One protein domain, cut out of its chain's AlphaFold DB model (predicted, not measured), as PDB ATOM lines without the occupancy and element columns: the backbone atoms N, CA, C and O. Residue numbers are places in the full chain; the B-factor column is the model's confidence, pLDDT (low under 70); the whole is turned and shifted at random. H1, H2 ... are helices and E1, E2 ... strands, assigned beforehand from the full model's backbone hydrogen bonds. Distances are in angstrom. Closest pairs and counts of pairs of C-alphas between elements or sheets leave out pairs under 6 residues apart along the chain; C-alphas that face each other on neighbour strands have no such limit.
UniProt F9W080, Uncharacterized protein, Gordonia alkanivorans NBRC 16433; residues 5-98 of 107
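Overview. This is residues 5 to 98 of the 107 residues of an uncharacterized protein of Gordonia alkanivorans NBRC 16433 (UniProt F9W080). A small three-stranded sheet, E1, E5 and E4, has the helix H1 packed across one face, and a short hairpin, E2 and E3, packs on H1 and on E1. H3 lies away from this body, with H1 and H3 near opposite ends of the longest axis, and a long loop runs out from H2 and back to E2, its residues 44 to 49 sticking out. The printed part has 94 residues, with named elements in the order E1 H1 H2 E2 E3 E4 E5 H3, three helices and five strands. The larger sheet runs E1, E5, E4 and is mixed, E2 and E3 are antiparallel, and the class is mixed, helices and strands. The whole is compact, with a radius of gyration of the C-alphas of 13.9 A, but elongated, spanning 43 by 27 by 27 A.

Arrangement. The inner strand of the larger sheet is E5, residues 76 to 81. E1, residues 5 to 9, is an edge strand parallel to E5 at 22 degrees, with N 6 and O 77 at 2.8 A. E4, residues 69 to 73, is the other edge strand; it forms an antiparallel hairpin with E5 at 168 degrees, with N 71 and O 78 at 2.9 A. H1, residues 20 to 30, is on this sheet at a height of 10.1 A over the sheet. It lies over E4 and only just over E5, on which 3 of its 11 C-alphas fall, and runs across the strands, at 72 degrees to E4 on the local plane. E2, residues 55 to 58, and E3, residues 61 to 64, form an antiparallel hairpin at 143 degrees, with N 56 and O 63 at 2.9 A. The closest C-alphas of H1 and E2 are those of Ala 30 and Ile 55, 5.6 A apart. Those of E1 and E3 are Phe 8 and Ala 64, 6.5 A apart. H2, residues 35 to 38, and H3, residues 86 to 97, are not on the larger sheet and touch no helix. In H1 and H3 every O i to N i+4 pair is within hydrogen-bond range; H2 is too short for such a pair.

Along the chain. E1 begins at C-alpha 5, (28.109, 46.050, -109.511). H1 is 15.3 A long and begins at C-alpha 20, (30.178, 56.662, -119.159). E4 is 13.7 A long and E5 16.1 A. H3 is 15.9 A long and ends at C-alpha 97, (50.620, 27.874, -97.830).

Size, cuts and confidence. The C-alphas farthest apart, those of Ala 20 and Gly 98, are 43.5 A apart. The printed part has no cut. The link from H2 to E2, residues 39 to 54, is long. The mean pLDDT of the printed part is 90.1, and no printed residue is under 70.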
ATOM      1  N   ILE A   5      26.986  47.001-109.519       96.44
ATOM      2  CA  ILE A   5      28.109  46.050-109.511       96.44
ATOM      3  C   ILE A   5      28.721  46.002-110.908       96.44
ATOM      4  O   ILE A   5      27.996  45.788-111.876       96.44
ATOM      5  N   ILE A   6      30.028  46.221-111.007       97.00
ATOM      6  CA  ILE A   6      30.824  46.131-112.232       97.00
ATOM      7  C   ILE A   6      31.750  44.927-112.077       97.00
ATOM      8  O   ILE A   6      32.475  44.831-111.087       97.00
ATOM      9  N   GLU A   7      31.723  44.010-113.038       97.25
ATOM     10  CA  GLU A   7      32.447  42.741-112.936       97.25
ATOM     11  C   GLU A   7      33.585  42.665-113.943       97.25
ATOM     12  O   GLU A   7      33.411  43.008-115.111       97.25
ATOM     13  N   PHE A   8      34.737  42.187-113.491       97.62
ATOM     14  CA  PHE A   8      35.928  41.895-114.281       97.62
ATOM     15  C   PHE A   8      36.367  40.456-113.999       97.62
ATOM     16  O   PHE A   8      36.040  39.903-112.945       97.62
ATOM     17  N   LEU A   9      37.130  39.854-114.913       95.81
ATOM     18  CA  LEU A   9      38.010  38.747-114.531       95.81
ATOM     19  C   LEU A   9      39.407  39.293-114.228       95.81
ATOM     20  O   LEU A   9      39.805  40.303-114.810       95.81
ATOM     21  N   ASP A  10      40.152  38.635-113.340       94.50
ATOM     22  CA  ASP A  10      41.556  38.981-113.113       94.50
ATOM     23  C   ASP A  10      42.335  38.912-114.432       94.50
ATOM     24  O   ASP A  10      42.084  38.054-115.283       94.50
ATOM     25  N   LEU A  11      43.271  39.843-114.624       94.81
ATOM     26  CA  LEU A  11      44.072  39.955-115.846       94.81
ATOM     27  C   LEU A  11      43.257  40.114-117.143       94.81
ATOM     28  O   LEU A  11      43.807  39.885-118.226       94.81
ATOM     29  N   ASP A  12      41.997  40.540-117.068       95.38
ATOM     30  CA  ASP A  12      41.082  40.681-118.203       95.38
ATOM     31  C   ASP A  12      40.214  41.948-118.082       95.38
ATOM     32  O   ASP A  12      40.301  42.703-117.110       95.38
ATOM     33  N   GLY A  13      39.409  42.210-119.109       94.69
ATOM     34  CA  GLY A  13      38.477  43.325-119.174       94.69
ATOM     35  C   GLY A  13      37.135  43.090-118.466       94.69
ATOM     36  O   GLY A  13      36.905  42.050-117.832       94.69
ATOM     37  N   PRO A  14      36.225  44.073-118.567       95.69
ATOM     38  CA  PRO A  14      34.915  44.010-117.942       95.69
ATOM     39  C   PRO A  14      34.043  42.923-118.580       95.69
ATOM     40  O   PRO A  14      34.016  42.739-119.795       95.69
ATOM     41  N   ARG A  15      33.269  42.233-117.745       95.19
ATOM     42  CA  ARG A  15      32.216  41.284-118.135       95.19
ATOM     43  C   ARG A  15      30.857  41.964-118.285       95.19
ATOM     44  O   ARG A  15      29.967  41.438-118.943       95.19
ATOM     45  N   THR A  16      30.714  43.152-117.706       90.00
ATOM     46  CA  THR A  16      29.539  44.012-117.851       90.00
ATOM     47  C   THR A  16      29.789  45.105-118.884       90.00
ATOM     48  O   THR A  16      30.878  45.674-118.916       90.00
ATOM     49  N   VAL A  17      28.764  45.491-119.648       93.25
ATOM     50  CA  VAL A  17      28.832  46.707-120.474       93.25
ATOM     51  C   VAL A  17      29.018  47.922-119.561       93.25
ATOM     52  O   VAL A  17      28.281  48.088-118.582       93.25
ATOM     53  N   LEU A  18      30.033  48.736-119.857       95.25
ATOM     54  CA  LEU A  18      30.358  49.936-119.090       95.25
ATOM     55  C   LEU A  18      29.611  51.146-119.652       95.25
ATOM     56  O   LEU A  18      29.610  51.394-120.856       95.25
ATOM     57  N   THR A  19      28.999  51.909-118.758       96.12
ATOM     58  CA  THR A  19      28.453  53.238-119.047       96.12
ATOM     59  C   THR A  19      29.539  54.309-118.907       96.12
ATOM     60  O   THR A  19      30.594  54.063-118.321       96.12
ATOM     61  N   ALA A  20      29.272  55.529-119.376       96.19
ATOM     62  CA  ALA A  20      30.178  56.662-119.159       96.19
ATOM     63  C   ALA A  20      30.407  56.958-117.662       96.19
ATOM     64  O   ALA A  20      31.506  57.323-117.257       96.19
ATOM     65  N   GLU A  21      29.390  56.747-116.821       96.25
ATOM     66  CA  GLU A  21      29.522  56.918-115.370       96.25
ATOM     67  C   GLU A  21      30.391  55.815-114.743       96.25
ATOM     68  O   GLU A  21      31.174  56.085-113.833       96.25
ATOM     69  N   ASP A  22      30.299  54.576-115.247       96.31
ATOM     70  CA  ASP A  22      31.204  53.493-114.842       96.31
ATOM     71  C   ASP A  22      32.652  53.825-115.216       96.31
ATOM     72  O   ASP A  22      33.556  53.616-114.413       96.31
ATOM     73  N   ASP A  23      32.860  54.383-116.405       96.75
ATOM     74  CA  ASP A  23      34.173  54.766-116.915       96.75
ATOM     75  C   ASP A  23      34.842  55.860-116.065       96.75
ATOM     76  O   ASP A  23      35.989  55.704-115.637       96.75
ATOM     77  N   MET A  24      34.098  56.922-115.737       96.62
ATOM     78  CA  MET A  24      34.559  57.974-114.826       96.62
ATOM     79  C   MET A  24      34.869  57.419-113.433       96.62
ATOM     80  O   MET A  24      35.912  57.719-112.850       96.62
ATOM     81  N   TRP A  25      33.985  56.570-112.908       96.94
ATOM     82  CA  TRP A  25      34.171  55.973-111.593       96.94
ATOM     83  C   TRP A  25      35.391  55.045-111.539       96.94
ATOM     84  O   TRP A  25      36.141  55.087-110.565       96.94
ATOM     85  N   LEU A  26      35.634  54.243-112.582       96.94
ATOM     86  CA  LEU A  26      36.824  53.395-112.691       96.94
ATOM     87  C   LEU A  26      38.103  54.235-112.782       96.94
ATOM     88  O   LEU A  26      39.093  53.889-112.139       96.94
ATOM     89  N   ALA A  27      38.073  55.366-113.491       96.44
ATOM     90  CA  ALA A  27      39.198  56.299-113.533       96.44
ATOM     91  C   ALA A  27      39.523  56.892-112.163       96.44
ATOM     92  O   ALA A  27      40.694  56.986-111.793       96.44
ATOM     93  N   ASP A  28      38.509  57.242-111.380       95.88
ATOM     94  CA  ASP A  28      38.718  57.739-110.024       95.88
ATOM     95  C   ASP A  28      39.100  56.641-109.034       95.88
ATOM     96  O   ASP A  28      39.825  56.912-108.074       95.88
ATOM     97  N   LEU A  29      38.631  55.409-109.241       95.44
ATOM     98  CA  LEU A  29      39.044  54.252-108.456       95.44
ATOM     99  C   LEU A  29      40.510  53.897-108.729       95.44
ATOM    100  O   LEU A  29      41.254  53.704-107.775       95.44
ATOM    101  N   ALA A  30      40.949  53.877-109.990       95.25
ATOM    102  CA  ALA A  30      42.323  53.552-110.380       95.25
ATOM    103  C   ALA A  30      43.366  54.468-109.717       95.25
ATOM    104  O   ALA A  30      44.452  54.016-109.364       95.25
ATOM    105  N   LYS A  31      43.016  55.740-109.487       94.00
ATOM    106  CA  LYS A  31      43.879  56.718-108.801       94.00
ATOM    107  C   LYS A  31      44.130  56.399-107.330       94.00
ATOM    108  O   LYS A  31      45.084  56.925-106.774       94.00
ATOM    109  N   VAL A  32      43.250  55.627-106.690       92.88
ATOM    110  CA  VAL A  32      43.313  55.361-105.244       92.88
ATOM    111  C   VAL A  32      43.493  53.884-104.915       92.88
ATOM    112  O   VAL A  32      43.951  53.573-103.823       92.88
ATOM    113  N   ALA A  33      43.153  52.975-105.832       92.19
ATOM    114  CA  ALA A  33      43.216  51.525-105.655       92.19
ATOM    115  C   ALA A  33      44.655  50.993-105.756       92.19
ATOM    116  O   ALA A  33      44.971  50.131-106.577       92.19
ATOM    117  N   HIS A  34      45.540  51.524-104.915       89.81
ATOM    118  CA  HIS A  34      46.911  51.056-104.798       89.81
ATOM    119  C   HIS A  34      46.936  49.681-104.115       89.81
ATOM    120  O   HIS A  34      46.315  49.524-103.059       89.81
ATOM    121  N   PRO A  35      47.669  48.693-104.660       89.31
ATOM    122  CA  PRO A  35      47.740  47.356-104.078       89.31
ATOM    123  C   PRO A  35      48.092  47.359-102.593       89.31
ATOM    124  O   PRO A  35      47.494  46.619-101.823       89.31
ATOM    125  N   ASP A  36      48.992  48.239-102.165       85.12
ATOM    126  CA  ASP A  36      49.468  48.258-100.781       85.12
ATOM    127  C   ASP A  36      48.419  48.734 -99.766       85.12
ATOM    128  O   ASP A  36      48.566  48.476 -98.575       85.12
ATOM    129  N   ALA A  37      47.339  49.376-100.222       83.38
ATOM    130  CA  ALA A  37      46.220  49.779 -99.372       83.38
ATOM    131  C   ALA A  37      45.047  48.784 -99.399       83.38
ATOM    132  O   ALA A  37      44.251  48.747 -98.464       83.38
ATOM    133  N   PHE A  38      44.913  47.997-100.470       82.75
ATOM    134  CA  PHE A  38      43.700  47.215-100.743       82.75
ATOM    135  C   PHE A  38      43.923  45.707-100.853       82.75
ATOM    136  O   PHE A  38      42.957  44.943-100.830       82.75
ATOM    137  N   VAL A  39      45.169  45.261-100.980       84.25
ATOM    138  CA  VAL A  39      45.509  43.850-101.129       84.25
ATOM    139  C   VAL A  39      46.037  43.342 -99.805       84.25
ATOM    140  O   VAL A  39      47.043  43.825 -99.291       84.25
ATOM    141  N   VAL A  40      45.371  42.324 -99.268       82.31
ATOM    142  CA  VAL A  40      45.863  41.600 -98.097       82.31
ATOM    143  C   VAL A  40      46.888  40.573 -98.582       82.31
ATOM    144  O   VAL A  40      46.505  39.631 -99.283       82.31
ATOM    145  N   PRO A  41      48.187  40.732 -98.265       77.56
ATOM    146  CA  PRO A  41      49.185  39.747 -98.648       77.56
ATOM    147  C   PRO A  41      48.923  38.449 -97.883       77.56
ATOM    148  O   PRO A  41      48.856  38.438 -96.656       77.56
ATOM    149  N   PHE A  42      48.761  37.352 -98.616       71.19
ATOM    150  CA  PHE A  42      48.502  36.037 -98.029       71.19
ATOM    151  C   PHE A  42      49.785  35.226 -97.782       71.19
ATOM    152  O   PHE A  42      49.821  34.335 -96.940       71.19
ATOM    153  N   ALA A  43      50.855  35.562 -98.498       72.94
ATOM    154  CA  ALA A  43      52.195  35.021 -98.325       72.94
ATOM    155  C   ALA A  43      53.217  36.155 -98.496       72.94
ATOM    156  O   ALA A  43      52.869  37.254 -98.943       72.94
ATOM    157  N   HIS A  44      54.478  35.888 -98.151       73.38
ATOM    158  CA  HIS A  44      55.557  36.826 -98.445       73.38
ATOM    159  C   HIS A  44      55.637  37.042 -99.960       73.38
ATOM    160  O   HIS A  44      55.743  36.079-100.721       73.38
ATOM    161  N   ARG A  45      55.567  38.308-100.388       72.50
ATOM    162  CA  ARG A  45      55.867  38.682-101.773       72.50
ATOM    163  C   ARG A  45      57.337  38.383-102.053       72.50
ATOM    164  O   ARG A  45      58.175  38.494-101.155       72.50
ATOM    165  N   HIS A  46      57.643  38.014-103.293       77.50
ATOM    166  CA  HIS A  46      59.037  37.952-103.719       77.50
ATOM    167  C   HIS A  46      59.651  39.356-103.553       77.50
ATOM    168  O   HIS A  46      58.977  40.327-103.900       77.50
ATOM    169  N   PRO A  47      60.878  39.503-103.021       78.69
ATOM    170  CA  PRO A  47      61.457  40.818-102.720       78.69
ATOM    171  C   PRO A  47      61.521  41.751-103.940       78.69
ATOM    172  O   PRO A  47      61.364  42.958-103.791       78.69
ATOM    173  N   ASP A  48      61.662  41.185-105.140       84.50
ATOM    174  CA  ASP A  48      61.694  41.937-106.404       84.50
ATOM    175  C   ASP A  48      60.314  42.124-107.068       84.50
ATOM    176  O   ASP A  48      60.214  42.667-108.170       84.50
ATOM    177  N   GLU A  49      59.227  41.639-106.457       82.50
ATOM    178  CA  GLU A  49      57.890  41.770-107.039       82.50
ATOM    179  C   GLU A  49      57.340  43.187-106.840       82.50
ATOM    180  O   GLU A  49      56.884  43.560-105.757       82.50
ATOM    181  N   ILE A  50      57.307  43.958-107.929       83.69
ATOM    182  CA  ILE A  50      56.603  45.241-107.976       83.69
ATOM    183  C   ILE A  50      55.096  44.976-108.127       83.69
ATOM    184  O   ILE A  50      54.685  44.315-109.091       83.69
ATOM    185  N   PRO A  51      54.247  45.487-107.219       87.56
ATOM    186  CA  PRO A  51      52.804  45.283-107.298       87.56
ATOM    187  C   PRO A  51      52.231  45.962-108.544       87.56
ATOM    188  O   PRO A  51      52.447  47.151-108.768       87.56
ATOM    189  N   GLY A  52      51.498  45.206-109.362       90.12
ATOM    190  CA  GLY A  52      50.809  45.758-110.531       90.12
ATOM    191  C   GLY A  52      49.554  46.544-110.147       90.12
ATOM    192  O   GLY A  52      49.053  46.424-109.036       90.12
ATOM    193  N   SER A  53      48.996  47.318-111.074       94.06
ATOM    194  CA  SER A  53      47.735  48.044-110.867       94.06
ATOM    195  C   SER A  53      46.584  47.099-110.495       94.06
ATOM    196  O   SER A  53      46.469  46.016-111.069       94.06
ATOM    197  N   VAL A  54      45.685  47.500-109.585       95.44
ATOM    198  CA  VAL A  54      44.456  46.720-109.321       95.44
ATOM    199  C   VAL A  54      43.486  46.803-110.499       95.44
ATOM    200  O   VAL A  54      42.886  45.806-110.897       95.44
ATOM    201  N   ILE A  55      43.373  47.993-111.079       96.19
ATOM    202  CA  ILE A  55      42.608  48.284-112.284       96.19
ATOM    203  C   ILE A  55      43.377  49.340-113.079       96.19
ATOM    204  O   ILE A  55      43.922  50.277-112.497       96.19
ATOM    205  N   GLU A  56      43.437  49.196-114.397       96.25
ATOM    206  CA  GLU A  56      44.151  50.129-115.266       96.25
ATOM    207  C   GLU A  56      43.463  50.321-116.616       96.25
ATOM    208  O   GLU A  56      42.671  49.490-117.073       96.25
ATOM    209  N   ARG A  57      43.801  51.432-117.274       95.56
ATOM    210  CA  ARG A  57      43.468  51.633-118.681       95.56
ATOM    211  C   ARG A  57      44.331  50.734-119.549       95.56
ATOM    212  O   ARG A  57      45.550  50.717-119.407       95.56
ATOM    213  N   PHE A  58      43.697  50.045-120.491       93.62
ATOM    214  CA  PHE A  58      44.381  49.192-121.453       93.62
ATOM    215  C   PHE A  58      43.763  49.387-122.840       93.62
ATOM    216  O   PHE A  58      42.610  49.020-123.078       93.62
ATOM    217  N   GLY A  59      44.515  50.009-123.752       89.56
ATOM    218  CA  GLY A  59      43.980  50.455-125.042       89.56
ATOM    219  C   GLY A  59      42.814  51.433-124.855       89.56
ATOM    220  O   GLY A  59      42.915  52.383-124.082       89.56
ATOM    221  N   SER A  60      41.695  51.183-125.536       87.56
ATOM    222  CA  SER A  60      40.451  51.951-125.378       87.56
ATOM    223  C   SER A  60      39.587  51.506-124.190       87.56
ATOM    224  O   SER A  60      38.535  52.094-123.945       87.56
ATOM    225  N   GLY A  61      39.996  50.464-123.461       94.31
ATOM    226  CA  GLY A  61      39.195  49.827-122.422       94.31
ATOM    227  C   GLY A  61      39.823  49.869-121.033       94.31
ATOM    228  O   GLY A  61      40.721  50.660-120.731       94.31
ATOM    229  N   TRP A  62      39.315  48.985-120.182       97.44
ATOM    230  CA  TRP A  62      39.788  48.751-118.824       97.44
ATOM    231  C   TRP A  62      40.264  47.314-118.685       97.44
ATOM    232  O   TRP A  62      39.704  46.416-119.314       97.44
ATOM    233  N   ARG A  63      41.246  47.097-117.813       97.19
ATOM    234  CA  ARG A  63      41.740  45.772-117.452       97.19
ATOM    235  C   ARG A  63      41.983  45.686-115.951       97.19
ATOM    236  O   ARG A  63      42.515  46.620-115.356       97.19
ATOM    237  N   ALA A  64      41.595  44.570-115.346       97.25
ATOM    238  CA  ALA A  64      41.941  44.253-113.969       97.25
ATOM    239  C   ALA A  64      43.354  43.665-113.874       97.25
ATOM    240  O   ALA A  64      43.821  42.961-114.772       97.25
ATOM    241  N   GLY A  65      44.024  43.927-112.756       95.00
ATOM    242  CA  GLY A  65      45.305  43.315-112.425       95.00
ATOM    243  C   GLY A  65      45.186  41.862-111.969       95.00
ATOM    244  O   GLY A  65      44.163  41.199-112.137       95.00
ATOM    245  N   ARG A  66      46.257  41.373-111.336       91.56
ATOM    246  CA  ARG A  66      46.387  40.005-110.795       91.56
ATOM    247  C   ARG A  66      45.737  39.837-109.413       91.56
ATOM    248  O   ARG A  66      46.310  39.219-108.520       91.56
ATOM    249  N   TYR A  67      44.570  40.437-109.214       92.31
ATOM    250  CA  TYR A  67      43.899  40.482-107.917       92.31
ATOM    251  C   TYR A  67      42.489  39.928-108.034       92.31
ATOM    252  O   TYR A  67      41.851  40.073-109.069       92.31
ATOM    253  N   ILE A  68      42.001  39.317-106.960       92.12
ATOM    254  CA  ILE A  68      40.629  38.824-106.852       92.12
ATOM    255  C   ILE A  68      39.968  39.453-105.632       92.12
ATOM    256  O   ILE A  68      40.631  39.697-104.623       92.12
ATOM    257  N   GLY A  69      38.665  39.705-105.712       92.88
ATOM    258  CA  GLY A  69      37.897  40.258-104.599       92.88
ATOM    259  C   GLY A  69      37.004  41.421-105.006       92.88
ATOM    260  O   GLY A  69      36.590  41.537-106.158       92.88
ATOM    261  N   GLN A  70      36.667  42.263-104.029       95.31
ATOM    262  CA  GLN A  70      35.731  43.368-104.209       95.31
ATOM    263  C   GLN A  70      36.302  44.679-103.676       95.31
ATOM    264  O   GLN A  70      36.795  44.735-102.553       95.31
ATOM    265  N   LEU A  71      36.141  45.748-104.453       94.50
ATOM    266  CA  LEU A  71      36.380  47.125-104.031       94.50
ATOM    267  C   LEU A  71      35.058  47.885-104.012       94.50
ATOM    268  O   LEU A  71      34.324  47.891-105.002       94.50
ATOM    269  N   ARG A  72      34.749  48.536-102.890       93.81
ATOM    270  CA  ARG A  72      33.506  49.297-102.706       93.81
ATOM    271  C   ARG A  72      33.818  50.776-102.550       93.81
ATOM    272  O   ARG A  72      34.667  51.143-101.744       93.81
ATOM    273  N   ARG A  73      33.103  51.626-103.289       92.00
ATOM    274  CA  ARG A  73      33.195  53.084-103.151       92.00
ATOM    275  C   ARG A  73      31.849  53.724-103.466       92.00
ATOM    276  O   ARG A  73      31.397  53.705-104.610       92.00
ATOM    277  N   GLY A  74      31.217  54.302-102.445       91.50
ATOM    278  CA  GLY A  74      29.851  54.815-102.551       91.50
ATOM    279  C   GLY A  74      28.847  53.685-102.792       91.50
ATOM    280  O   GLY A  74      28.910  52.641-102.150       91.50
ATOM    281  N   ASN A  75      27.934  53.879-103.742       94.38
ATOM    282  CA  ASN A  75      26.926  52.895-104.160       94.38
ATOM    283  C   ASN A  75      27.415  51.939-105.270       94.38
ATOM    284  O   ASN A  75      26.604  51.227-105.868       94.38
ATOM    285  N   ARG A  76      28.719  51.939-105.572       96.38
ATOM    286  CA  ARG A  76      29.332  51.174-106.663       96.38
ATOM    287  C   ARG A  76      30.344  50.166-106.124       96.38
ATOM    288  O   ARG A  76      31.074  50.444-105.168       96.38
ATOM    289  N   VAL A  77      30.378  48.993-106.750       96.94
ATOM    290  CA  VAL A  77      31.277  47.889-106.395       96.94
ATOM    291  C   VAL A  77      31.960  47.352-107.643       96.94
ATOM    292  O   VAL A  77      31.284  46.988-108.600       96.94
ATOM    293  N   LEU A  78      33.288  47.268-107.604       96.69
ATOM    294  CA  LEU A  78      34.090  46.515-108.563       96.69
ATOM    295  C   LEU A  78      34.303  45.114-107.994       96.69
ATOM    296  O   LEU A  78      34.863  44.983-106.908       96.69
ATOM    297  N   THR A  79      33.878  44.089-108.724       97.12
ATOM    298  CA  THR A  79      34.170  42.685-108.413       97.12
ATOM    299  C   THR A  79      35.155  42.152-109.443       97.12
ATOM    300  O   THR A  79      34.875  42.204-110.638       97.12
ATOM    301  N   ILE A  80      36.293  41.630-108.987       96.44
ATOM    302  CA  ILE A  80      37.272  40.947-109.834       96.44
ATOM    303  C   ILE A  80      37.223  39.458-109.506       96.44
ATOM    304  O   ILE A  80      37.584  39.031-108.404       96.44
ATOM    305  N   ASN A  81      36.740  38.677-110.466       94.81
ATOM    306  CA  ASN A  81      36.562  37.238-110.344       94.81
ATOM    307  C   ASN A  81      37.787  36.483-110.888       94.81
ATOM    308  O   ASN A  81      38.396  36.927-111.860       94.81
ATOM    309  N   PRO A  82      38.136  35.316-110.323       93.31
ATOM    310  CA  PRO A  82      39.215  34.493-110.856       93.31
ATOM    311  C   PRO A  82      38.839  33.910-112.223       93.31
ATOM    312  O   PRO A  82      37.877  33.148-112.340       93.31
ATOM    313  N   ARG A  83      39.646  34.172-113.252       92.94
ATOM    314  CA  ARG A  83      39.474  33.633-114.610       92.94
ATOM    315  C   ARG A  83      39.666  32.121-114.693       92.94
ATOM    316  O   ARG A  83      39.163  31.487-115.612       92.94
ATOM    317  N   LEU A  84      40.401  31.544-113.740       89.69
ATOM    318  CA  LEU A  84      40.702  30.110-113.674       89.69
ATOM    319  C   LEU A  84      39.751  29.332-112.750       89.69
ATOM    320  O   LEU A  84      39.949  28.136-112.534       89.69
ATOM    321  N   GLY A  85      38.735  30.002-112.201       86.69
ATOM    322  CA  GLY A  85      37.814  29.428-111.226       86.69
ATOM    323  C   GLY A  85      38.410  29.322-109.819       86.69
ATOM    324  O   GLY A  85      39.622  29.196-109.629       86.69
ATOM    325  N   ILE A  86      37.538  29.376-108.808       82.38
ATOM    326  CA  ILE A  86      37.956  29.397-107.399       82.38
ATOM    327  C   ILE A  86      38.633  28.091-106.963       82.38
ATOM    328  O   ILE A  86      39.532  28.127-106.128       82.38
ATOM    329  N   ASP A  87      38.274  26.959-107.570       84.62
ATOM    330  CA  ASP A  87      38.870  25.658-107.251       84.62
ATOM    331  C   ASP A  87      40.353  25.602-107.622       84.62
ATOM    332  O   ASP A  87      41.172  25.098-106.852       84.62
ATOM    333  N   THR A  88      40.721  26.157-108.780       84.75
ATOM    334  CA  THR A  88      42.119  26.234-109.225       84.75
ATOM    335  C   THR A  88      42.937  27.099-108.274       84.75
ATOM    336  O   THR A  88      43.989  26.671-107.799       84.75
ATOM    337  N   ILE A  89      42.417  28.282-107.926       83.00
ATOM    338  CA  ILE A  89      43.065  29.180-106.962       83.00
ATOM    339  C   ILE A  89      43.178  28.508-105.586       83.00
ATOM    340  O   ILE A  89      44.227  28.577-104.949       83.00
ATOM    341  N   GLY A  90      42.140  27.794-105.146       82.25
ATOM    342  CA  GLY A  90      42.131  27.036-103.895       82.25
ATOM    343  C   GLY A  90      43.223  25.965-103.837       82.25
ATOM    344  O   GLY A  90      43.924  25.855-102.828       82.25
ATOM    345  N   ARG A  91      43.429  25.220-104.932       83.25
ATOM    346  CA  ARG A  91      44.518  24.232-105.039       83.25
ATOM    347  C   ARG A  91      45.893  24.891-104.950       83.25
ATOM    348  O   ARG A  91      46.762  24.367-104.257       83.25
ATOM    349  N   TRP A  92      46.092  26.039-105.596       83.38
ATOM    350  CA  TRP A  92      47.357  26.775-105.517       83.38
ATOM    351  C   TRP A  92      47.628  27.320-104.119       83.38
ATOM    352  O   TRP A  92      48.724  27.125-103.600       83.38
ATOM    353  N   MET A  93      46.630  27.926-103.470       79.88
ATOM    354  CA  MET A  93      46.769  28.393-102.088       79.88
ATOM    355  C   MET A  93      47.116  27.241-101.143       79.88
ATOM    356  O   MET A  93      48.024  27.383-100.325       79.88
ATOM    357  N   THR A  94      46.470  26.083-101.315       82.38
ATOM    358  CA  THR A  94      46.787  24.871-100.544       82.38
ATOM    359  C   THR A  94      48.237  24.444-100.767       82.38
ATOM    360  O   THR A  94      48.949  24.192 -99.801       82.38
ATOM    361  N   GLY A  95      48.700  24.411-102.020       80.38
ATOM    362  CA  GLY A  95      50.072  24.019-102.351       80.38
ATOM    363  C   GLY A  95      51.142  24.980-101.823       80.38
ATOM    364  O   GLY A  95      52.198  24.530-101.396       80.38
ATOM    365  N   VAL A  96      50.874  26.289-101.829       77.50
ATOM    366  CA  VAL A  96      51.853  27.318-101.430       77.50
ATOM    367  C   VAL A  96      51.891  27.536 -99.917       77.50
ATOM    368  O   VAL A  96      52.952  27.811 -99.365       77.50
ATOM    369  N   THR A  97      50.748  27.437 -99.236       74.88
ATOM    370  CA  THR A  97      50.620  27.874 -97.830       74.88
ATOM    371  C   THR A  97      50.161  26.780 -96.872       74.88
ATOM    372  O   THR A  97      50.146  26.995 -95.664       74.88
ATOM    373  N   GLY A  98      49.726  25.627 -97.385       76.06
ATOM    374  CA  GLY A  98      49.042  24.605 -96.592       76.06
ATOM    375  C   GLY A  98      47.609  24.980 -96.186       76.06
ATOM    376  O   GLY A  98      46.934  24.180 -95.541       76.06
TER     377      GLY A  98